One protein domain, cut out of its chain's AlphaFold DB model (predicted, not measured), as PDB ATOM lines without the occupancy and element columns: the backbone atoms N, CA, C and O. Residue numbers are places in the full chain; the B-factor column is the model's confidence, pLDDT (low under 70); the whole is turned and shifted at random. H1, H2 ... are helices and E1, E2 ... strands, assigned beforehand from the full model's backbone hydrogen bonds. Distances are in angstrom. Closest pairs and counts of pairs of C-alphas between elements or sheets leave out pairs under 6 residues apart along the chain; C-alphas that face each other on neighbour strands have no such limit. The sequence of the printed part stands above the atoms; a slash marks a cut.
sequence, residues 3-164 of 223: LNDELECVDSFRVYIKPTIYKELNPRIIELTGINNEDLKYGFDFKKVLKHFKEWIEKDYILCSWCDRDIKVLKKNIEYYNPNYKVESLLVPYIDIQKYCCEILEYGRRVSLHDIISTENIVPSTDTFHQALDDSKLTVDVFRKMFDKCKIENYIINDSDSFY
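Overview. This is residues 3 to 164 of the 223 residues of the protein "Exonuclease domain-containing protein" of Clostridium botulinum (UniProt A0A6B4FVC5). A very short parallel ribbon of two strands, E2 and E3, lies in the middle of a loose gathering of helices: H6, H7 and H8 run side by side the same way with their centres in a triangle, while H3 and H4 come near each other at one end as an open V. H1 and H2, which follow the long stretch of residues 12 to 26 along the chain, lie at the margin, the centre of H2 being the farthest of the element centres from the mean of the C-alphas at 21.3 A, and E1 is out at the margin too. The printed part has 162 residues with ten named helices and three named strands, in the order E1, H1, H2, H3, E2, H4, H5, E3, H6, H7, H8, H9, H10; the class is mostly helix. The whole is compact, with a radius of gyration of the C-alphas of 16.5 A, and rounded, spanning 43 by 35 by 31 A.

Arrangement. E1, residues 9 to 11, pairs with no named strand. It is apart from the other named elements, and so are H1, residues 27 to 33, and H2, residues 37 to 41. H1 and H2 are only just apart, their closest C-alphas 8.3 A from each other. H3, residues 46 to 57, leads by a tight link to E2, residues 63 to 65. H4, residues 68 to 81, is close to H3 but not clearly touching, with the closest C-alphas, those of Lys 47 and Tyr 81, 6.6 A apart; their tilt is steep, 55 degrees, and they run opposite ways. H5, residues 88 to 91, is close to H4 but not clearly touching, with the closest C-alphas, those of Ile 71 and Leu 91, 7.1 A apart. E3, residues 94 to 96, is the parallel neighbour of E2 at 17 degrees; N 95 and O 63 are 2.8 A apart and N 65 and O 95 are 3.2 A apart, both within hydrogen-bond range. E2, H4, H5 and E3 form a strand-helix-strand unit, two parallel neighbour strands with helices between them along the chain, and its crossover is right-handed. H6, residues 97 to 104, touches H8, residues 132 to 146, at a shallow tilt of 23 degrees, the same way; the closest C-alphas, those of Cys 101 and Met 146, are 6.5 A apart. H7, residues 113 to 119, touches H8 at a steep tilt of 42 degrees, the same way, with the closest C-alphas, those of Ile 117 and Val 142, 6.8 A apart. The closest C-alphas of E3 and H9, residues 149 to 155, are those of Ile 95 and Tyr 155, 6.0 A apart. H10, residues 160 to 163, is close to H4 but not clearly touching, with the closest C-alphas, those of Lys 72 and Phe 163, 6.3 A apart. Every O i to N i+4 pair is within hydrogen-bond range in H1, H2, H3, H4, H6, H7 and H8; in H9 it is 0 of 3, with 2 of 4 O i to N i+3 pairs within range, and H5 and H10 are too short for an O i to N i+4 pair.

Along the chain. E1 begins at C-alpha 9, (-37.807, 61.281, -22.061), and is 5.8 A long. H1 measures 10.0 A, H2 5.9 A and H3 16.0 A. E2 is 6.7 A long, H4 20.4 A, H5 5.0 A and E3 6.9 A. H6 measures 10.5 A, H7 10.2 A and H9 10.6 A. H8, the longest helix with 15 residues, runs 20.8 A from C-alpha 132 at (-41.328, 47.010, -28.140). H10, 5.6 A long, ends at C-alpha 163, (-21.579, 39.288, -26.678).

Size, cuts and confidence. The two C-alphas farthest apart, those of Lys 23 and Cys 150, are 46.9 A from each other. The printed part has no cut. The links from E1 to H1 and from H7 to H8 are long, with 15 and 12 residues. The mean pLDDT of the printed part is 89.8; residue 23 and residues 160 to 164 are under 70.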
ATOM      1  N   LEU A   3     -33.349  59.248 -23.411       96.56
ATOM      2  CA  LEU A   3     -33.412  59.994 -22.159       96.56
ATOM      3  C   LEU A   3     -32.283  61.032 -22.100       96.56
ATOM      4  O   LEU A   3     -31.243  60.805 -22.718       96.56
ATOM      5  N   ASN A   4     -32.488  62.133 -21.375       95.44
ATOM      6  CA  ASN A   4     -31.402  63.030 -20.953       95.44
ATOM      7  C   ASN A   4     -30.730  62.523 -19.658       95.44
ATOM      8  O   ASN A   4     -31.080  61.457 -19.138       95.44
ATOM      9  N   ASP A   5     -29.774  63.293 -19.137       92.12
ATOM     10  CA  ASP A   5     -29.005  62.955 -17.931       92.12
ATOM     11  C   ASP A   5     -29.865  62.967 -16.653       92.12
ATOM     12  O   ASP A   5     -29.546  62.296 -15.669       92.12
ATOM     13  N   GLU A   6     -30.999  63.666 -16.683       94.56
ATOM     14  CA  GLU A   6     -32.039  63.674 -15.651       94.56
ATOM     15  C   GLU A   6     -33.033  62.504 -15.794       94.56
ATOM     16  O   GLU A   6     -34.014  62.413 -15.053       94.56
ATOM     17  N   LEU A   7     -32.778  61.581 -16.730       94.88
ATOM     18  CA  LEU A   7     -33.634  60.452 -17.095       94.88
ATOM     19  C   LEU A   7     -35.008  60.850 -17.645       94.88
ATOM     20  O   LEU A   7     -35.914  60.016 -17.693       94.88
ATOM     21  N   GLU A   8     -35.205  62.083 -18.089       95.88
ATOM     22  CA  GLU A   8     -36.429  62.554 -18.734       95.88
ATOM     23  C   GLU A   8     -36.478  62.085 -20.189       95.88
ATOM     24  O   GLU A   8     -35.464  62.019 -20.878       95.88
ATOM     25  N   CYS A   9     -37.668  61.732 -20.681       95.94
ATOM     26  CA  CYS A   9     -37.807  61.281 -22.061       95.94
ATOM     27  C   CYS A   9     -37.764  62.481 -23.006       95.94
ATOM     28  O   CYS A   9     -38.687  63.290 -22.999       95.94
ATOM     29  N   VAL A  10     -36.740  62.542 -23.855       96.88
ATOM     30  CA  VAL A  10     -36.575  63.619 -24.843       96.88
ATOM     31  C   VAL A  10     -37.016  63.208 -26.242       96.88
ATOM     32  O   VAL A  10     -37.387  64.065 -27.037       96.88
ATOM     33  N   ASP A  11     -36.997  61.908 -26.555       96.88
ATOM     34  CA  ASP A  11     -37.413  61.418 -27.869       96.88
ATOM     35  C   ASP A  11     -37.756  59.915 -27.870       96.88
ATOM     36  O   ASP A  11     -37.382  59.150 -26.971       96.88
ATOM     37  N   SER A  12     -38.435  59.446 -28.916       96.12
ATOM     38  CA  SER A  12     -38.728  58.031 -29.134       96.12
ATOM     39  C   SER A  12     -38.597  57.638 -30.604       96.12
ATOM     40  O   SER A  12     -39.014  58.357 -31.504       96.12
ATOM     41  N   PHE A  13     -38.052  56.446 -30.844       95.62
ATOM     42  CA  PHE A  13     -37.912  55.867 -32.175       95.62
ATOM     43  C   PHE A  13     -38.606  54.507 -32.211       95.62
ATOM     44  O   PHE A  13     -38.274  53.615 -31.426       95.62
ATOM     45  N   ARG A  14     -39.569  54.346 -33.122       94.06
ATOM     46  CA  ARG A  14     -40.297  53.093 -33.355       94.06
ATOM     47  C   ARG A  14     -40.477  52.883 -34.849       94.06
ATOM     48  O   ARG A  14     -41.025  53.740 -35.532       94.06
ATOM     49  N   VAL A  15     -40.062  51.717 -35.337       93.06
ATOM     50  CA  VAL A  15     -40.203  51.332 -36.744       93.06
ATOM     51  C   VAL A  15     -40.476  49.833 -36.842       93.06
ATOM     52  O   VAL A  15     -39.826  49.043 -36.159       93.06
ATOM     53  N   TYR A  16     -41.402  49.432 -37.716       91.94
ATOM     54  CA  TYR A  16     -41.570  48.030 -38.101       91.94
ATOM     55  C   TYR A  16     -40.553  47.640 -39.170       91.94
ATOM     56  O   TYR A  16     -40.368  48.349 -40.161       91.94
ATOM     57  N   ILE A  17     -39.897  46.498 -38.974       91.25
ATOM     58  CA  ILE A  17     -38.892  45.971 -39.897       91.25
ATOM     59  C   ILE A  17     -39.507  44.825 -40.684       91.25
ATOM     60  O   ILE A  17     -40.026  43.878 -40.094       91.25
ATOM     61  N   LYS A  18     -39.401  44.884 -42.011       89.06
ATOM     62  CA  LYS A  18     -39.862  43.807 -42.885       89.06
ATOM     63  C   LYS A  18     -38.923  42.595 -42.777       89.06
ATOM     64  O   LYS A  18     -37.738  42.725 -43.099       89.06
ATOM     65  N   PRO A  19     -39.415  41.409 -42.373       86.00
ATOM     66  CA  PRO A  19     -38.611  40.193 -42.364       86.00
ATOM     67  C   PRO A  19     -38.215  39.785 -43.787       86.00
ATOM     68  O   PRO A  19     -39.040  39.817 -44.699       86.00
ATOM     69  N   THR A  20     -36.962  39.367 -43.986       83.50
ATOM     70  CA  THR A  20     -36.491  38.861 -45.292       83.50
ATOM     71  C   THR A  20     -36.212  37.360 -45.301       83.50
ATOM     72  O   THR A  20     -36.126  36.770 -46.374       83.50
ATOM     73  N   ILE A  21     -36.044  36.741 -44.127       80.56
ATOM     74  CA  ILE A  21     -35.708  35.313 -43.989       80.56
ATOM     75  C   ILE A  21     -36.978  34.476 -43.809       80.56
ATOM     76  O   ILE A  21     -37.216  33.528 -44.554       80.56
ATOM     77  N   TYR A  22     -37.800  34.831 -42.822       74.94
ATOM     78  CA  TYR A  22     -39.049  34.135 -42.521       74.94
ATOM     79  C   TYR A  22     -40.204  34.812 -43.255       74.94
ATOM     80  O   TYR A  22     -40.340  36.031 -43.198       74.94
ATOM     81  N   LYS A  23     -41.016  34.019 -43.962       69.44
ATOM     82  CA  LYS A  23     -42.125  34.527 -44.785       69.44
ATOM     83  C   LYS A  23     -43.385  34.846 -43.980       69.44
ATOM     84  O   LYS A  23     -44.182  35.659 -44.429       69.44
ATOM     85  N   GLU A  24     -43.551  34.220 -42.819       75.69
ATOM     86  CA  GLU A  24     -44.734  34.351 -41.969       75.69
ATOM     87  C   GLU A  24     -44.315  34.429 -40.502       75.69
ATOM     88  O   GLU A  24     -43.365  33.761 -40.077       75.69
ATOM     89  N   LEU A  25     -45.020  35.256 -39.728       80.44
ATOM     90  CA  LEU A  25     -44.870  35.295 -38.281       80.44
ATOM     91  C   LEU A  25     -45.435  34.030 -37.632       80.44
ATOM     92  O   LEU A  25     -46.472  33.506 -38.032       80.44
ATOM     93  N   ASN A  26     -44.774  33.578 -36.568       83.75
ATOM     94  CA  ASN A  26     -45.318  32.529 -35.715       83.75
ATOM     95  C   ASN A  26     -46.622  33.037 -35.057       83.75
ATOM     96  O   ASN A  26     -46.575  34.104 -34.438       83.75
ATOM     97  N   PRO A  27     -47.744  32.291 -35.115       84.69
ATOM     98  CA  PRO A  27     -49.018  32.703 -34.517       84.69
ATOM     99  C   PRO A  27     -48.909  33.125 -33.050       84.69
ATOM    100  O   PRO A  27     -49.530  34.101 -32.645       84.69
ATOM    101  N   ARG A  28     -48.042  32.464 -32.274       85.31
ATOM    102  CA  ARG A  28     -47.794  32.820 -30.872       85.31
ATOM    103  C   ARG A  28     -47.159  34.205 -30.716       85.31
ATOM    104  O   ARG A  28     -47.418  34.887 -29.738       85.31
ATOM    105  N   ILE A  29     -46.315  34.628 -31.657       82.69
ATOM    106  CA  ILE A  29     -45.720  35.974 -31.647       82.69
ATOM    107  C   ILE A  29     -46.770  37.023 -32.013       82.69
ATOM    108  O   ILE A  29     -46.776  38.092 -31.409       82.69
ATOM    109  N   ILE A  30     -47.670  36.709 -32.949       85.31
ATOM    110  CA  ILE A  30     -48.799  37.586 -33.299       85.31
ATOM    111  C   ILE A  30     -49.706  37.773 -32.081       85.31
ATOM    112  O   ILE A  30     -50.001  38.902 -31.713       85.31
ATOM    113  N   GLU A  31     -50.091  36.676 -31.425       85.69
ATOM    114  CA  GLU A  31     -50.924  36.697 -30.216       85.69
ATOM    115  C   GLU A  31     -50.279  37.512 -29.089       85.69
ATOM    116  O   GLU A  31     -50.943  38.334 -28.469       85.69
ATOM    117  N   LEU A  32     -48.977  37.319 -28.856       84.75
ATOM    118  CA  LEU A  32     -48.261  38.021 -27.791       84.75
ATOM    119  C   LEU A  32     -48.075  39.510 -28.083       84.75
ATOM    120  O   LEU A  32     -48.271  40.322 -27.193       84.75
ATOM    121  N   THR A  33     -47.648  39.870 -29.295       83.19
ATOM    122  CA  THR A  33     -47.204  41.244 -29.607       83.19
ATOM    123  C   THR A  33     -48.286  42.111 -30.245       83.19
ATOM    124  O   THR A  33     -48.116  43.323 -30.364       83.19
ATOM    125  N   GLY A  34     -49.366  41.496 -30.733       84.88
ATOM    126  CA  GLY A  34     -50.377  42.144 -31.569       84.88
ATOM    127  C   GLY A  34     -49.892  42.515 -32.976       84.88
ATOM    128  O   GLY A  34     -50.692  42.984 -33.782       84.88
ATOM    129  N   ILE A  35     -48.610  42.299 -33.298       85.94
ATOM    130  CA  ILE A  35     -48.033  42.602 -34.610       85.94
ATOM    131  C   ILE A  35     -48.491  41.537 -35.600       85.94
ATOM    132  O   ILE A  35     -48.229  40.345 -35.413       85.94
ATOM    133  N   ASN A  36     -49.128  41.966 -36.684       83.81
ATOM    134  CA  ASN A  36     -49.608  41.072 -37.729       83.81
ATOM    135  C   ASN A  36     -48.728  41.140 -38.995       83.81
ATOM    136  O   ASN A  36     -47.812  41.955 -39.131       83.81
ATOM    137  N   ASN A  37     -48.988  40.241 -39.948       81.56
ATOM    138  CA  ASN A  37     -48.226  40.197 -41.198       81.56
ATOM    139  C   ASN A  37     -48.415  41.460 -42.062       81.56
ATOM    140  O   ASN A  37     -47.528  41.772 -42.854       81.56
ATOM    141  N   GLU A  38     -49.529  42.189 -41.935       84.25
ATOM    142  CA  GLU A  38     -49.753  43.435 -42.678       84.25
ATOM    143  C   GLU A  38     -48.871  44.570 -42.150       84.25
ATOM    144  O   GLU A  38     -48.237  45.255 -42.957       84.25
ATOM    145  N   ASP A  39     -48.725  44.692 -40.825       82.81
ATOM    146  CA  ASP A  39     -47.807  45.649 -40.188       82.81
ATOM    147  C   ASP A  39     -46.372  45.468 -40.706       82.81
ATOM    148  O   ASP A  39     -45.661  46.429 -41.010       82.81
ATOM    149  N   LEU A  40     -45.947  44.210 -40.857       84.25
ATOM    150  CA  LEU A  40     -44.605  43.869 -41.324       84.25
ATOM    151  C   LEU A  40     -44.446  43.926 -42.843       84.25
ATOM    152  O   LEU A  40     -43.342  44.184 -43.332       84.25
ATOM    153  N   LYS A  41     -45.524  43.714 -43.609       83.50
ATOM    154  CA  LYS A  41     -45.513  43.790 -45.079       83.50
ATOM    155  C   LYS A  41     -45.061  45.167 -45.562       83.50
ATOM    156  O   LYS A  41     -44.318  45.243 -46.547       83.50
ATOM    157  N   TYR A  42     -45.485  46.214 -44.856       83.12
ATOM    158  CA  TYR A  42     -45.122  47.610 -45.110       83.12
ATOM    159  C   TYR A  42     -43.959  48.105 -44.239       83.12
ATOM    160  O   TYR A  42     -43.622  49.288 -44.274       83.12
ATOM    161  N   GLY A  43     -43.320  47.208 -43.484       87.12
ATOM    162  CA  GLY A  43     -42.122  47.514 -42.719       87.12
ATOM    163  C   GLY A  43     -40.938  47.915 -43.605       87.12
ATOM    164  O   GLY A  43     -40.871  47.620 -44.802       87.12
ATOM    165  N   PHE A  44     -39.960  48.571 -42.993       92.50
ATOM    166  CA  PHE A  44     -38.750  49.034 -43.666       92.50
ATOM    167  C   PHE A  44     -37.662  47.952 -43.694       92.50
ATOM    168  O   PHE A  44     -37.609  47.070 -42.836       92.50
ATOM    169  N   ASP A  45     -36.746  48.044 -44.659       92.31
ATOM    170  CA  ASP A  45     -35.565  47.177 -44.715       92.31
ATOM    171  C   ASP A  45     -34.651  47.411 -43.505       92.31
ATOM    172  O   ASP A  45     -34.293  48.556 -43.208       92.31
ATOM    173  N   PHE A  46     -34.164  46.334 -42.878       93.94
ATOM    174  CA  PHE A  46     -33.302  46.417 -41.691       93.94
ATOM    175  C   PHE A  46     -32.108  47.368 -41.878       93.94
ATOM    176  O   PHE A  46     -31.826  48.188 -41.011       93.94
ATOM    177  N   LYS A  47     -31.428  47.329 -43.036       93.31
ATOM    178  CA  LYS A  47     -30.287  48.221 -43.335       93.31
ATOM    179  C   LYS A  47     -30.661  49.705 -43.308       93.31
ATOM    180  O   LYS A  47     -29.865  50.520 -42.842       93.31
ATOM    181  N   LYS A  48     -31.847  50.053 -43.822       94.56
ATOM    182  CA  LYS A  48     -32.351  51.433 -43.835       94.56
ATOM    183  C   LYS A  48     -32.712  51.869 -42.421       94.56
ATOM    184  O   LYS A  48     -32.275  52.930 -41.992       94.56
ATOM    185  N   VAL A  49     -33.413  51.015 -41.674       95.75
ATOM    186  CA  VAL A  49     -33.755  51.286 -40.269       95.75
ATOM    187  C   VAL A  49     -32.501  51.452 -39.422       95.75
ATOM    188  O   VAL A  49     -32.414  52.414 -38.675       95.75
ATOM    189  N   LEU A  50     -31.490  50.597 -39.592       95.00
ATOM    190  CA  LEU A  50     -30.213  50.719 -38.886       95.00
ATOM    191  C   LEU A  50     -29.502  52.043 -39.199       95.00
ATOM    192  O   LEU A  50     -28.856  52.611 -38.325       95.00
ATOM    193  N   LYS A  51     -29.592  52.544 -40.437       94.31
ATOM    194  CA  LYS A  51     -29.050  53.863 -40.790       94.31
ATOM    195  C   LYS A  51     -29.772  54.970 -40.014       94.31
ATOM    196  O   LYS A  51     -29.102  55.734 -39.331       94.31
ATOM    197  N   HIS A  52     -31.102  54.993 -40.060       95.88
ATOM    198  CA  HIS A  52     -31.905  55.991 -39.348       95.88
ATOM    199  C   HIS A  52     -31.761  55.899 -37.829       95.88
ATOM    200  O   HIS A  52     -31.676  56.917 -37.160       95.88
ATOM    201  N   PHE A  53     -31.652  54.688 -37.282       95.69
ATOM    202  CA  PHE A  53     -31.412  54.478 -35.860       95.69
ATOM    203  C   PHE A  53     -30.068  55.069 -35.416       95.69
ATOM    204  O   PHE A  53     -29.997  55.707 -34.373       95.69
ATOM    205  N   LYS A  54     -29.009  54.912 -36.223       93.69
ATOM    206  CA  LYS A  54     -27.696  55.516 -35.943       93.69
ATOM    207  C   LYS A  54     -27.707  57.040 -36.039       93.69
ATOM    208  O   LYS A  54     -27.013  57.695 -35.275       93.69
ATOM    209  N   GLU A  55     -28.454  57.592 -36.991       94.56
ATOM    210  CA  GLU A  55     -28.658  59.042 -37.095       94.56
ATOM    211  C   GLU A  55     -29.424  59.568 -35.878       94.56
ATOM    212  O   GLU A  55     -29.082  60.616 -35.346       94.56
ATOM    213  N   TRP A  56     -30.412  58.804 -35.409       96.00
ATOM    214  CA  TRP A  56     -31.250  59.159 -34.273       96.00
ATOM    215  C   TRP A  56     -30.538  59.049 -32.920       96.00
ATOM    216  O   TRP A  56     -30.738  59.913 -32.079       96.00
ATOM    217  N   ILE A  57     -29.730  58.012 -32.671       92.75
ATOM    218  CA  ILE A  57     -29.055  57.831 -31.369       92.75
ATOM    219  C   ILE A  57     -27.887  58.806 -31.153       92.75
ATOM    220  O   ILE A  57     -27.488  59.027 -30.015       92.75
ATOM    221  N   GLU A  58     -27.384  59.419 -32.229       87.75
ATOM    222  CA  GLU A  58     -26.277  60.382 -32.215       87.75
ATOM    223  C   GLU A  58     -24.975  59.793 -31.622       87.75
ATOM    224  O   GLU A  58     -24.662  58.616 -31.831       87.75
ATOM    225  N   LYS A  59     -24.145  60.626 -30.984       87.44
ATOM    226  CA  LYS A  59     -22.891  60.238 -30.317       87.44
ATOM    227  C   LYS A  59     -23.055  60.367 -28.803       87.44
ATOM    228  O   LYS A  59     -23.987  61.016 -28.352       87.44
ATOM    229  N   ASP A  60     -22.126  59.772 -28.059       91.44
ATOM    230  CA  ASP A  60     -22.032  59.897 -26.599       91.44
ATOM    231  C   ASP A  60     -23.297  59.422 -25.864       91.44
ATOM    232  O   ASP A  60     -23.933  60.153 -25.116       91.44
ATOM    233  N   TYR A  61     -23.661  58.159 -26.087       94.75
ATOM    234  CA  TYR A  61     -24.808  57.505 -25.454       94.75
ATOM    235  C   TYR A  61     -24.386  56.250 -24.687       94.75
ATOM    236  O   TYR A  61     -23.336  55.657 -24.941       94.75
ATOM    237  N   ILE A  62     -25.274  55.796 -23.801       95.44
ATOM    238  CA  ILE A  62     -25.242  54.453 -23.222       95.44
ATOM    239  C   ILE A  62     -26.517  53.739 -23.655       95.44
ATOM    240  O   ILE A  62     -27.624  54.230 -23.430       95.44
ATOM    241  N   LEU A  63     -26.378  52.582 -24.301       96.06
ATOM    242  CA  LEU A  63     -27.537  51.773 -24.658       96.06
ATOM    243  C   LEU A  63     -28.111  51.092 -23.422       96.06
ATOM    244  O   LEU A  63     -27.402  50.444 -22.667       96.06
ATOM    245  N   CYS A  64     -29.422  51.155 -23.269       95.88
ATOM    246  CA  CYS A  64     -30.116  50.475 -22.191       95.88
ATOM    247  C   CYS A  64     -31.090  49.464 -22.780       95.88
ATOM    248  O   CYS A  64     -31.865  49.785 -23.683       95.88
ATOM    249  N   SER A  65     -31.055  48.242 -22.259       95.25
ATOM    250  CA  SER A  65     -32.015  47.196 -22.592       95.25
ATOM    251  C   SER A  65     -32.562  46.585 -21.315       95.25
ATOM    252  O   SER A  65     -31.839  46.515 -20.318       95.25
ATOM    253  N   TRP A  66     -33.805  46.090 -21.353       95.44
ATOM    254  CA  TRP A  66     -34.315  45.293 -20.245       95.44
ATOM    255  C   TRP A  66     -33.390  44.110 -19.985       95.44
ATOM    256  O   TRP A  66     -32.986  43.923 -18.853       95.44
ATOM    257  N   CYS A  67     -32.972  43.363 -21.011       91.56
ATOM    258  CA  CYS A  67     -31.989  42.296 -20.834       91.56
ATOM    259  C   CYS A  67     -30.932  42.260 -21.944       91.56
ATOM    260  O   CYS A  67     -31.110  42.786 -23.047       91.56
ATOM    261  N   ASP A  68     -29.826  41.569 -21.674       88.19
ATOM    262  CA  ASP A  68     -28.744  41.311 -22.629       88.19
ATOM    263  C   ASP A  68     -29.175  40.562 -23.909       88.19
ATOM    264  O   ASP A  68     -28.469  40.604 -24.922       88.19
ATOM    265  N   ARG A  69     -30.329  39.881 -23.902       88.62
ATOM    266  CA  ARG A  69     -30.856  39.173 -25.078       88.62
ATOM    267  C   ARG A  69     -31.148  40.122 -26.237       88.62
ATOM    268  O   ARG A  69     -30.811  39.774 -27.367       88.62
ATOM    269  N   ASP A  70     -31.726  41.291 -25.983       89.94
ATOM    270  CA  ASP A  70     -32.105  42.228 -27.050       89.94
ATOM    271  C   ASP A  70     -30.866  42.790 -27.750       89.94
ATOM    272  O   ASP A  70     -30.799  42.819 -28.981       89.94
ATOM    273  N   ILE A  71     -29.821  43.102 -26.975       91.62
ATOM    274  CA  ILE A  71     -28.513  43.516 -27.497       91.62
ATOM    275  C   ILE A  71     -27.912  42.414 -28.381       91.62
ATOM    276  O   ILE A  71     -27.434  42.681 -29.484       91.62
ATOM    277  N   LYS A  72     -28.001  41.147 -27.956       88.19
ATOM    278  CA  LYS A  72     -27.518  39.992 -28.736       88.19
ATOM    279  C   LYS A  72     -28.318  39.764 -30.019       88.19
ATOM    280  O   LYS A  72     -27.737  39.402 -31.043       88.19
ATOM    281  N   VAL A  73     -29.637  39.950 -29.987       90.19
ATOM    282  CA  VAL A  73     -30.502  39.847 -31.175       90.19
ATOM    283  C   VAL A  73     -30.176  40.968 -32.160       90.19
ATOM    284  O   VAL A  73     -30.013  40.699 -33.354       90.19
ATOM    285  N   LEU A  74     -30.016  42.201 -31.675       92.38
ATOM    286  CA  LEU A  74     -29.622  43.341 -32.498       92.38
ATOM    287  C   LEU A  74     -28.240  43.115 -33.124       92.38
ATOM    288  O   LEU A  74     -28.103  43.259 -34.339       92.38
ATOM    289  N   LYS A  75     -27.256  42.650 -32.341       91.31
ATOM    290  CA  LYS A  75     -25.924  42.266 -32.835       91.31
ATOM    291  C   LYS A  75     -26.009  41.282 -33.997       91.31
ATOM    292  O   LYS A  75     -25.491  41.571 -35.071       91.31
ATOM    293  N   LYS A  76     -26.710  40.158 -33.809       88.94
ATOM    294  CA  LYS A  76     -26.861  39.120 -34.843       88.94
ATOM    295  C   LYS A  76     -27.469  39.667 -36.132       88.94
ATOM    296  O   LYS A  76     -27.028  39.301 -37.216       88.94
ATOM    297  N   ASN A  77     -28.465  40.548 -36.028       91.62
ATOM    298  CA  ASN A  77     -29.061  41.168 -37.208       91.62
ATOM    299  C   ASN A  77     -28.084  42.132 -37.898       91.62
ATOM    300  O   ASN A  77     -27.975  42.106 -39.123       91.62
ATOM    301  N   ILE A  78     -27.331  42.941 -37.146       92.31
ATOM    302  CA  ILE A  78     -26.315  43.825 -37.731       92.31
ATOM    303  C   ILE A  78     -25.243  43.007 -38.454       92.31
ATOM    304  O   ILE A  78     -24.940  43.328 -39.598       92.31
ATOM    305  N   GLU A  79     -24.724  41.939 -37.849       89.12
ATOM    306  CA  GLU A  79     -23.724  41.063 -38.480       89.12
ATOM    307  C   GLU A  79     -24.274  40.385 -39.739       89.12
ATOM    308  O   GLU A  79     -23.588  40.316 -40.757       89.12
ATOM    309  N   TYR A  80     -25.528  39.928 -39.701       88.12
ATOM    310  CA  TYR A  80     -26.166  39.290 -40.850       88.12
ATOM    311  C   TYR A  80     -26.324  40.251 -42.036       88.12
ATOM    312  O   TYR A  80     -25.956  39.924 -43.165       88.12
ATOM    313  N   TYR A  81     -26.865  41.451 -41.803       88.44
ATOM    314  CA  TYR A  81     -27.105  42.402 -42.886       88.44
ATOM    315  C   TYR A  81     -25.849  43.207 -43.253       88.44
ATOM    316  O   TYR A  81     -25.729  43.653 -44.395       88.44
ATOM    317  N   ASN A  82     -24.912  43.409 -42.331       87.81
ATOM    318  CA  ASN A  82     -23.718  44.228 -42.520       87.81
ATOM    319  C   ASN A  82     -22.470  43.576 -41.882       87.81
ATOM    320  O   ASN A  82     -21.955  44.080 -40.884       87.81
ATOM    321  N   PRO A  83     -21.946  42.482 -42.466       81.75
ATOM    322  CA  PRO A  83     -20.901  41.651 -41.854       81.75
ATOM    323  C   PRO A  83     -19.557  42.359 -41.647       81.75
ATOM    324  O   PRO A  83     -18.753  41.922 -40.834       81.75
ATOM    325  N   ASN A  84     -19.309  43.459 -42.362       85.06
ATOM    326  CA  ASN A  84     -18.090  44.259 -42.215       85.06
ATOM    327  C   ASN A  84     -18.246  45.399 -41.194       85.06
ATOM    328  O   ASN A  84     -17.312  46.174 -40.987       85.06
ATOM    329  N   TYR A  85     -19.431  45.566 -40.599       84.88
ATOM    330  CA  TYR A  85     -19.665  46.602 -39.605       84.88
ATOM    331  C   TYR A  85     -19.092  46.187 -38.256       84.88
ATOM    332  O   TYR A  85     -19.424  45.127 -37.733       84.88
ATOM    333  N   LYS A  86     -18.284  47.067 -37.662       86.38
ATOM    334  CA  LYS A  86     -17.789  46.901 -36.296       86.38
ATOM    335  C   LYS A  86     -18.929  47.150 -35.308       86.38
ATOM    336  O   LYS A  86     -19.168  48.291 -34.909       86.38
ATOM    337  N   VAL A  87     -19.676  46.102 -34.966       86.19
ATOM    338  CA  VAL A  87     -20.918  46.194 -34.181       86.19
ATOM    339  C   VAL A  87     -20.695  46.815 -32.804       86.19
ATOM    340  O   VAL A  87     -21.552  47.545 -32.309       86.19
ATOM    341  N   GLU A  88     -19.515  46.611 -32.231       86.19
ATOM    342  CA  GLU A  88     -19.108  47.149 -30.934       86.19
ATOM    343  C   GLU A  88     -19.160  48.677 -30.903       86.19
ATOM    344  O   GLU A  88     -19.483  49.247 -29.874       86.19
ATOM    345  N   SER A  89     -18.918  49.343 -32.038       87.62
ATOM    346  CA  SER A  89     -19.004  50.810 -32.132       87.62
ATOM    347  C   SER A  89     -20.419  51.369 -31.959       87.62
ATOM    348  O   SER A  89     -20.574  52.575 -31.793       87.62
ATOM    349  N   LEU A  90     -21.438  50.509 -32.060       91.62
ATOM    350  CA  LEU A  90     -22.840  50.869 -31.864       91.62
ATOM    351  C   LEU A  90     -23.411  50.297 -30.566       91.62
ATOM    352  O   LEU A  90     -24.294  50.897 -29.975       91.62
ATOM    353  N   LEU A  91     -22.982  49.097 -30.167       92.56
ATOM    354  CA  LEU A  91     -23.602  48.375 -29.053       92.56
ATOM    355  C   LEU A  91     -22.912  48.585 -27.704       92.56
ATOM    356  O   LEU A  91     -23.376  48.042 -26.707       92.56
ATOM    357  N   VAL A  92     -21.807  49.327 -27.672       91.50
ATOM    358  CA  VAL A  92     -21.027  49.606 -26.465       91.50
ATOM    359  C   VAL A  92     -20.818  51.123 -26.350       91.50
ATOM    360  O   VAL A  92     -20.447  51.738 -27.353       91.50
ATOM    361  N   PRO A  93     -21.001  51.723 -25.158       94.62
ATOM    362  CA  PRO A  93     -21.375  51.079 -23.893       94.62
ATOM    363  C   PRO A  93     -22.862  50.697 -23.813       94.62
ATOM    364  O   PRO A  93     -23.712  51.328 -24.442       94.62
ATOM    365  N   TYR A  94     -23.185  49.675 -23.009       95.56
ATOM    366  CA  TYR A  94     -24.577  49.336 -22.692       95.56
ATOM    367  C   TYR A  94     -24.794  48.891 -21.239       95.56
ATOM    368  O   TYR A  94     -23.855  48.497 -20.550       95.56
ATOM    369  N   ILE A  95     -26.050  48.920 -20.789       95.62
ATOM    370  CA  ILE A  95     -26.514  48.473 -19.471       95.62
ATOM    371  C   ILE A  95     -27.618  47.417 -19.646       95.62
ATOM    372  O   ILE A  95     -28.573  47.603 -20.406       95.62
ATOM    373  N   ASP A  96     -27.485  46.309 -18.912       95.38
ATOM    374  CA  ASP A  96     -28.538  45.306 -18.693       95.38
ATOM    375  C   ASP A  96     -29.368  45.737 -17.468       95.38
ATOM    376  O   ASP A  96     -28.954  45.524 -16.323       95.38
ATOM    377  N   ILE A  97     -30.508  46.396 -17.711       96.88
ATOM    378  CA  ILE A  97     -31.344  46.979 -16.648       96.88
ATOM    379  C   ILE A  97     -31.914  45.888 -15.741       96.88
ATOM    380  O   ILE A  97     -31.944  46.066 -14.528       96.88
ATOM    381  N   GLN A  98     -32.305  44.733 -16.284       96.38
ATOM    382  CA  GLN A  98     -32.792  43.607 -15.490       96.38
ATOM    383  C   GLN A  98     -31.728  43.150 -14.500       96.38
ATOM    384  O   GLN A  98     -32.050  42.932 -13.332       96.38
ATOM    385  N   LYS A  99     -30.472  43.003 -14.942       94.56
ATOM    386  CA  LYS A  99     -29.370  42.638 -14.044       94.56
ATOM    387  C   LYS A  99     -29.192  43.691 -12.949       94.56
ATOM    388  O   LYS A  99     -29.158  43.326 -11.778       94.56
ATOM    389  N   TYR A 100     -29.123  44.965 -13.328       96.00
ATOM    390  CA  TYR A 100     -29.000  46.082 -12.392       96.00
ATOM    391  C   TYR A 100     -30.110  46.075 -11.329       96.00
ATOM    392  O   TYR A 100     -29.827  46.058 -10.133       96.00
ATOM    393  N   CYS A 101     -31.372  46.008 -11.755       95.12
ATOM    394  CA  CYS A 101     -32.518  46.018 -10.852       95.12
ATOM    395  C   CYS A 101     -32.565  44.775  -9.957       95.12
ATOM    396  O   CYS A 101     -32.789  44.909  -8.760       95.12
ATOM    397  N   CYS A 102     -32.330  43.577 -10.504       94.06
ATOM    398  CA  CYS A 102     -32.352  42.350  -9.703       94.06
ATOM    399  C   CYS A 102     -31.256  42.351  -8.633       94.06
ATOM    400  O   CYS A 102     -31.500  41.881  -7.530       94.06
ATOM    401  N   GLU A 103     -30.069  42.883  -8.927       93.94
ATOM    402  CA  GLU A 103     -28.990  42.957  -7.939       93.94
ATOM    403  C   GLU A 103     -29.254  44.018  -6.863       93.94
ATOM    404  O   GLU A 103     -28.995  43.757  -5.692       93.94
ATOM    405  N   ILE A 104     -29.830  45.172  -7.218       92.44
ATOM    406  CA  ILE A 104     -30.223  46.196  -6.230       92.44
ATOM    407  C   ILE A 104     -31.325  45.706  -5.295       92.44
ATOM    408  O   ILE A 104     -31.301  46.029  -4.110       92.44
ATOM    409  N   LEU A 105     -32.280  44.946  -5.827       92.75
ATOM    410  CA  LEU A 105     -33.391  44.372  -5.066       92.75
ATOM    411  C   LEU A 105     -33.019  43.050  -4.380       92.75
ATOM    412  O   LEU A 105     -33.885  42.399  -3.802       92.75
ATOM    413  N   GLU A 106     -31.754  42.628  -4.476       92.94
ATOM    414  CA  GLU A 106     -31.243  41.371  -3.917       92.94
ATOM    415  C   GLU A 106     -32.035  40.131  -4.378       92.94
ATOM    416  O   GLU A 106     -32.106  39.097  -3.708       92.94
ATOM    417  N   TYR A 107     -32.615  40.195  -5.577       91.38
ATOM    418  CA  TYR A 107     -33.247  39.050  -6.206       91.38
ATOM    419  C   TYR A 107     -32.179  38.036  -6.614       91.38
ATOM    420  O   TYR A 107     -31.403  38.242  -7.545       91.38
ATOM    421  N   GLY A 108     -32.197  36.864  -5.975       85.62
ATOM    422  CA  GLY A 108     -31.307  35.735  -6.290       85.62
ATOM    423  C   GLY A 108     -31.523  35.095  -7.673       85.62
ATOM    424  O   GLY A 108     -30.988  34.025  -7.953       85.62
ATOM    425  N   ARG A 109     -32.340  35.708  -8.536       89.62
ATOM    426  CA  ARG A 109     -32.626  35.276  -9.908       89.62
ATOM    427  C   ARG A 109     -32.984  36.477 -10.777       89.62
ATOM    428  O   ARG A 109     -33.410  37.508 -10.273       89.62
ATOM    429  N   ARG A 110     -32.916  36.302 -12.098       90.69
ATOM    430  CA  ARG A 110     -33.501  37.269 -13.036       90.69
ATOM    431  C   ARG A 110     -35.027  37.245 -12.941       90.69
ATOM    432  O   ARG A 110     -35.634  36.170 -12.923       90.69
ATOM    433  N   VAL A 111     -35.626  38.429 -12.914       93.56
ATOM    434  CA  VAL A 111     -37.075  38.644 -12.796       93.56
ATOM    435  C   VAL A 111     -37.583  39.404 -14.022       93.56
ATOM    436  O   VAL A 111     -36.837  40.170 -14.634       93.56
ATOM    437  N   SER A 112     -38.811  39.123 -14.468       94.31
ATOM    438  CA  SER A 112     -39.369  39.765 -15.663       94.31
ATOM    439  C   SER A 112     -39.712  41.240 -15.410       94.31
ATOM    440  O   SER A 112     -39.830  41.666 -14.263       94.31
ATOM    441  N   LEU A 113     -39.864  42.021 -16.486       94.81
ATOM    442  CA  LEU A 113     -40.233  43.439 -16.402       94.81
ATOM    443  C   LEU A 113     -41.570  43.623 -15.682       94.81
ATOM    444  O   LEU A 113     -41.672  44.412 -14.749       94.81
ATOM    445  N   HIS A 114     -42.565  42.834 -16.085       92.25
ATOM    446  CA  HIS A 114     -43.894  42.849 -15.487       92.25
ATOM    447  C   HIS A 114     -43.859  42.457 -14.006       92.25
ATOM    448  O   HIS A 114     -44.482  43.119 -13.179       92.25
ATOM    449  N   ASP A 115     -43.116  41.401 -13.660       94.19
ATOM    450  CA  ASP A 115     -42.996  40.967 -12.268       94.19
ATOM    451  C   ASP A 115     -42.414  42.089 -11.402       94.19
ATOM    452  O   ASP A 115     -43.027  42.413 -10.394       94.19
ATOM    453  N   ILE A 116     -41.318  42.738 -11.826       95.06
ATOM    454  CA  ILE A 116     -40.721  43.866 -11.085       95.06
ATOM    455  C   ILE A 116     -41.707  45.027 -10.931       95.06
ATOM    456  O   ILE A 116     -41.829  45.576  -9.840       95.06
ATOM    457  N   ILE A 117     -42.437  45.392 -11.987       94.75
ATOM    458  CA  ILE A 117     -43.448  46.456 -11.902       94.75
ATOM    459  C   ILE A 117     -44.497  46.123 -10.836       94.75
ATOM    460  O   ILE A 117     -44.830  46.973 -10.010       94.75
ATOM    461  N   SER A 118     -44.976  44.877 -10.831       92.94
ATOM    462  CA  SER A 118     -45.994  44.417  -9.889       92.94
ATOM    463  C   SER A 118     -45.485  44.295  -8.449       92.94
ATOM    464  O   SER A 118     -46.166  44.739  -7.529       92.94
ATOM    465  N   THR A 119     -44.292  43.730  -8.229       93.69
ATOM    466  CA  THR A 119     -43.758  43.476  -6.883       93.69
ATOM    467  C   THR A 119     -43.276  44.753  -6.210       93.69
ATOM    468  O   THR A 119     -43.464  44.920  -5.007       93.69
ATOM    469  N   GLU A 120     -42.718  45.683  -6.984       93.69
ATOM    470  CA  GLU A 120     -42.183  46.952  -6.484       93.69
ATOM    471  C   GLU A 120     -43.223  48.090  -6.494       93.69
ATOM    472  O   GLU A 120     -42.890  49.241  -6.202       93.69
ATOM    473  N   ASN A 121     -44.489  47.777  -6.809       92.38
ATOM    474  CA  ASN A 121     -45.619  48.714  -6.879       92.38
ATOM    475  C   ASN A 121     -45.312  49.961  -7.728       92.38
ATOM    476  O   ASN A 121     -45.571  51.100  -7.327       92.38
ATOM    477  N   ILE A 122     -44.716  49.746  -8.900       93.88
ATOM    478  CA  ILE A 122     -44.365  50.814  -9.836       93.88
ATOM    479  C   ILE A 122     -45.611  51.160 -10.644       93.88
ATOM    480  O   ILE A 122     -46.249  50.279 -11.211       93.88
ATOM    481  N   VAL A 123     -45.956  52.447 -10.706       93.25
ATOM    482  CA  VAL A 123     -47.069  52.923 -11.537       93.25
ATOM    483  C   VAL A 123     -46.605  52.927 -12.997       93.25
ATOM    484  O   VAL A 123     -45.701  53.704 -13.320       93.25
ATOM    485  N   PRO A 124     -47.165  52.073 -13.873       91.38
ATOM    486  CA  PRO A 124     -46.715  51.978 -15.252       91.38
ATOM    487  C   PRO A 124     -47.189  53.185 -16.068       91.38
ATOM    488  O   PRO A 124     -48.300  53.682 -15.894       91.38
ATOM    489  N   SER A 125     -46.363  53.637 -17.008       89.12
ATOM    490  CA  SER A 125     -46.724  54.698 -17.960       89.12
ATOM    491  C   SER A 125     -47.618  54.221 -19.114       89.12
ATOM    492  O   SER A 125     -48.082  55.033 -19.917       89.12
ATOM    493  N   THR A 126     -47.842  52.911 -19.232       87.81
ATOM    494  CA  THR A 126     -48.670  52.275 -20.264       87.81
ATOM    495  C   THR A 126     -49.195  50.931 -19.773       87.81
ATOM    496  O   THR A 126     -48.471  50.185 -19.119       87.81
ATOM    497  N   ASP A 127     -50.433  50.598 -20.134       78.12
ATOM    498  CA  ASP A 127     -51.052  49.306 -19.807       78.12
ATOM    499  C   ASP A 127     -50.831  48.249 -20.905       78.12
ATOM    500  O   ASP A 127     -51.297  47.114 -20.803       78.12
ATOM    501  N   THR A 128     -50.153  48.620 -21.998       79.88
ATOM    502  CA  THR A 128     -49.885  47.714 -23.120       79.88
ATOM    503  C   THR A 128     -48.570  46.983 -22.899       79.88
ATOM    504  O   THR A 128     -47.516  47.604 -22.805       79.88
ATOM    505  N   PHE A 129     -48.623  45.655 -22.876       73.75
ATOM    506  CA  PHE A 129     -47.439  44.804 -22.798       73.75
ATOM    507  C   PHE A 129     -47.080  44.240 -24.172       73.75
ATOM    508  O   PHE A 129     -47.940  44.116 -25.047       73.75
ATOM    509  N   HIS A 130     -45.807  43.870 -24.349       76.81
ATOM    510  CA  HIS A 130     -45.310  43.100 -25.499       76.81
ATOM    511  C   HIS A 130     -45.284  43.840 -26.843       76.81
ATOM    512  O   HIS A 130     -45.011  43.240 -27.888       76.81
ATOM    513  N   GLN A 131     -45.475  45.159 -26.826       85.25
ATOM    514  CA  GLN A 131     -45.022  46.032 -27.903       85.25
ATOM    515  C   GLN A 131     -43.678  46.645 -27.520       85.25
ATOM    516  O   GLN A 131     -43.531  47.220 -26.447       85.25
ATOM    517  N   ALA A 132     -42.704  46.596 -28.430       89.81
ATOM    518  CA  ALA A 132     -41.328  47.010 -28.140       89.81
ATOM    519  C   ALA A 132     -41.201  48.450 -27.600       89.81
ATOM    520  O   ALA A 132     -40.342  48.730 -26.763       89.81
ATOM    521  N   LEU A 133     -42.046  49.376 -28.074       91.81
ATOM    522  CA  LEU A 133     -42.045  50.751 -27.572       91.81
ATOM    523  C   LEU A 133     -42.600  50.830 -26.147       91.81
ATOM    524  O   LEU A 133     -42.050  51.569 -25.336       91.81
ATOM    525  N   ASP A 134     -43.652  50.080 -25.839       92.69
ATOM    526  CA  ASP A 134     -44.258  50.076 -24.511       92.69
ATOM    527  C   ASP A 134     -43.365  49.353 -23.498       92.69
ATOM    528  O   ASP A 134     -43.082  49.922 -22.448       92.69
ATOM    529  N   ASP A 135     -42.759  48.219 -23.864       94.06
ATOM    530  CA  ASP A 135     -41.729  47.561 -23.046       94.06
ATOM    531  C   ASP A 135     -40.534  48.502 -22.787       94.06
ATOM    532  O   ASP A 135     -39.966  48.509 -21.693       94.06
ATOM    533  N   SER A 136     -40.177  49.359 -23.755       95.56
ATOM    534  CA  SER A 136     -39.153  50.393 -23.548       95.56
ATOM    535  C   SER A 136     -39.599  51.465 -22.550       95.56
ATOM    536  O   SER A 136     -38.779  51.902 -21.748       95.56
ATOM    537  N   LYS A 137     -40.863  51.910 -22.579       95.94
ATOM    538  CA  LYS A 137     -41.394  52.885 -21.607       95.94
ATOM    539  C   LYS A 137     -41.441  52.291 -20.199       95.94
ATOM    540  O   LYS A 137     -40.931  52.895 -19.266       95.94
ATOM    541  N   LEU A 138     -41.952  51.071 -20.076       96.38
ATOM    542  CA  LEU A 138     -42.006  50.332 -18.819       96.38
ATOM    543  C   LEU A 138     -40.605  50.086 -18.243       96.38
ATOM    544  O   LEU A 138     -40.376  50.249 -17.048       96.38
ATOM    545  N   THR A 139     -39.632  49.771 -19.103       97.00
ATOM    546  CA  THR A 139     -38.220  49.679 -18.706       97.00
ATOM    547  C   THR A 139     -37.705  51.008 -18.147       97.00
ATOM    548  O   THR A 139     -36.972  51.004 -17.162       97.00
ATOM    549  N   VAL A 140     -38.096  52.146 -18.733       97.06
ATOM    550  CA  VAL A 140     -37.751  53.483 -18.216       97.06
ATOM    551  C   VAL A 140     -38.396  53.737 -16.852       97.06
ATOM    552  O   VAL A 140     -37.718  54.263 -15.970       97.06
ATOM    553  N   ASP A 141     -39.655  53.349 -16.648       96.62
ATOM    554  CA  ASP A 141     -40.343  53.515 -15.359       96.62
ATOM    555  C   ASP A 141     -39.620  52.750 -14.241       96.62
ATOM    556  O   ASP A 141     -39.324  53.311 -13.181       96.62
ATOM    557  N   VAL A 142     -39.246  51.496 -14.514       96.81
ATOM    558  CA  VAL A 142     -38.436  50.689 -13.592       96.81
ATOM    559  C   VAL A 142     -37.060  51.305 -13.375       96.81
ATOM    560  O   VAL A 142     -36.610  51.429 -12.234       96.81
ATOM    561  N   PHE A 143     -36.391  51.725 -14.448       96.94
ATOM    562  CA  PHE A 143     -35.048  52.278 -14.353       96.94
ATOM    563  C   PHE A 143     -35.013  53.546 -13.501       96.94
ATOM    564  O   PHE A 143     -34.187  53.632 -12.599       96.94
ATOM    565  N   ARG A 144     -35.951  54.479 -13.705       96.06
ATOM    566  CA  ARG A 144     -36.078  55.702 -12.894       96.06
ATOM    567  C   ARG A 144     -36.306  55.397 -11.421       96.06
ATOM    568  O   ARG A 144     -35.706  56.043 -10.569       96.06
ATOM    569  N   LYS A 145     -37.156  54.412 -11.115       95.38
ATOM    570  CA  LYS A 145     -37.445  54.019  -9.730       95.38
ATOM    571  C   LYS A 145     -36.208  53.474  -9.016       95.38
ATOM    572  O   LYS A 145     -36.038  53.730  -7.827       95.38
ATOM    573  N   MET A 146     -35.380  52.724  -9.738       94.69
ATOM    574  CA  MET A 146     -34.217  52.018  -9.195       94.69
ATOM    575  C   MET A 146     -32.901  52.776  -9.395       94.69
ATOM    576  O   MET A 146     -31.845  52.257  -9.035       94.69
ATOM    577  N   PHE A 147     -32.923  53.958 -10.011       95.44
ATOM    578  CA  PHE A 147     -31.708  54.661 -10.397       95.44
ATOM    579  C   PHE A 147     -30.918  55.143  -9.181       95.44
ATOM    580  O   PHE A 147     -31.407  55.897  -8.343       95.44
ATOM    581  N   ASP A 148     -29.655  54.739  -9.133       94.12
ATOM    582  CA  ASP A 148     -28.665  55.176  -8.168       94.12
ATOM    583  C   ASP A 148     -27.383  55.477  -8.944       94.12
ATOM    584  O   ASP A 148     -26.721  54.577  -9.473       94.12
ATOM    585  N   LYS A 149     -27.046  56.768  -9.017       90.69
ATOM    586  CA  LYS A 149     -25.903  57.270  -9.782       90.69
ATOM    587  C   LYS A 149     -24.581  56.630  -9.348       90.69
ATOM    588  O   LYS A 149     -23.736  56.366 -10.193       90.69
ATOM    589  N   CYS A 150     -24.406  56.343  -8.060       90.00
ATOM    590  CA  CYS A 150     -23.169  55.759  -7.542       90.00
ATOM    591  C   CYS A 150     -23.051  54.269  -7.881       90.00
ATOM    592  O   CYS A 150     -21.948  53.734  -7.984       90.00
ATOM    593  N   LYS A 151     -24.184  53.574  -8.030       93.38
ATOM    594  CA  LYS A 151     -24.193  52.140  -8.336       93.38
ATOM    595  C   LYS A 151     -24.127  51.880  -9.830       93.38
ATOM    596  O   LYS A 151     -23.377  50.993 -10.230       93.38
ATOM    597  N   ILE A 152     -24.879  52.636 -10.632       94.25
ATOM    598  CA  ILE A 152     -25.090  52.358 -12.060       94.25
ATOM    599  C   ILE A 152     -23.791  52.327 -12.872       94.25
ATOM    600  O   ILE A 152     -23.679  51.534 -13.803       94.25
ATOM    601  N   GLU A 153     -22.781  53.108 -12.482       92.88
ATOM    602  CA  GLU A 153     -21.463  53.126 -13.133       92.88
ATOM    603  C   GLU A 153     -20.806  51.734 -13.166       92.88
ATOM    604  O   GLU A 153     -20.191  51.361 -14.165       92.88
ATOM    605  N   ASN A 154     -21.024  50.910 -12.132       93.56
ATOM    606  CA  ASN A 154     -20.495  49.541 -12.053       93.56
ATOM    607  C   ASN A 154     -21.206  48.551 -12.995       93.56
ATOM    608  O   ASN A 154     -20.748  47.422 -13.173       93.56
ATOM    609  N   TYR A 155     -22.328  48.961 -13.589       93.94
ATOM    610  CA  TYR A 155     -23.145  48.148 -14.489       93.94
ATOM    611  C   TYR A 155     -22.971  48.535 -15.959       93.94
ATOM    612  O   TYR A 155     -23.561  47.889 -16.828       93.94
ATOM    613  N   ILE A 156     -22.148  49.548 -16.250       94.19
ATOM    614  CA  ILE A 156     -21.818  49.941 -17.618       94.19
ATOM    615  C   ILE A 156     -20.871  48.899 -18.217       94.19
ATOM    616  O   ILE A 156     -19.713  48.750 -17.817       94.19
ATOM    617  N   ILE A 157     -21.363  48.187 -19.224       91.50
ATOM    618  CA  ILE A 157     -20.596  47.186 -19.954       91.50
ATOM    619  C   ILE A 157     -19.898  47.881 -21.123       91.50
ATOM    620  O   ILE A 157     -20.533  48.320 -22.082       91.50
ATOM    621  N   ASN A 158     -18.570  47.962 -21.021       88.56
ATOM    622  CA  ASN A 158     -17.677  48.612 -21.990       88.56
ATOM    623  C   ASN A 158     -16.937  47.620 -22.907       88.56
ATOM    624  O   ASN A 158     -16.143  48.018 -23.758       88.56
ATOM    625  N   ASP A 159     -17.152  46.323 -22.710       78.44
ATOM    626  CA  ASP A 159     -16.422  45.251 -23.376       78.44
ATOM    627  C   ASP A 159     -17.377  44.395 -24.211       78.44
ATOM    628  O   ASP A 159     -18.411  43.929 -23.736       78.44
ATOM    629  N   SER A 160     -16.997  44.177 -25.466       69.25
ATOM    630  CA  SER A 160     -17.714  43.345 -26.425       69.25
ATOM    631  C   SER A 160     -17.615  41.839 -26.171       69.25
ATOM    632  O   SER A 160     -18.369  41.079 -26.779       69.25
ATOM    633  N   ASP A 161     -16.700  41.374 -25.311       65.56
ATOM    634  CA  ASP A 161     -16.555  39.951 -24.971       65.56
ATOM    635  C   ASP A 161     -17.874  39.391 -24.387       65.56
ATOM    636  O   ASP A 161     -18.217  38.232 -24.639       65.56
ATOM    637  N   SER A 162     -18.690  40.233 -23.728       63.25
ATOM    638  CA  SER A 162     -20.024  39.875 -23.207       63.25
ATOM    639  C   SER A 162     -20.999  39.375 -24.286       63.25
ATOM    640  O   SER A 162     -21.949  38.635 -24.000       63.25
ATOM    641  N   PHE A 163     -20.765  39.734 -25.553       63.81
ATOM    642  CA  PHE A 163     -21.579  39.288 -26.678       63.81
ATOM    643  C   PHE A 163     -21.329  37.821 -27.047       63.81
ATOM    644  O   PHE A 163     -22.238  37.151 -27.550       63.81
ATOM    645  N   TYR A 164     -20.121  37.312 -26.796       58.59
ATOM    646  CA  TYR A 164     -19.676  35.988 -27.235       58.59
ATOM    647  C   TYR A 164     -19.824  34.907 -26.156       58.59
ATOM    648  O   TYR A 164     -19.934  33.729 -26.501       58.59
TER     649      TYR A 164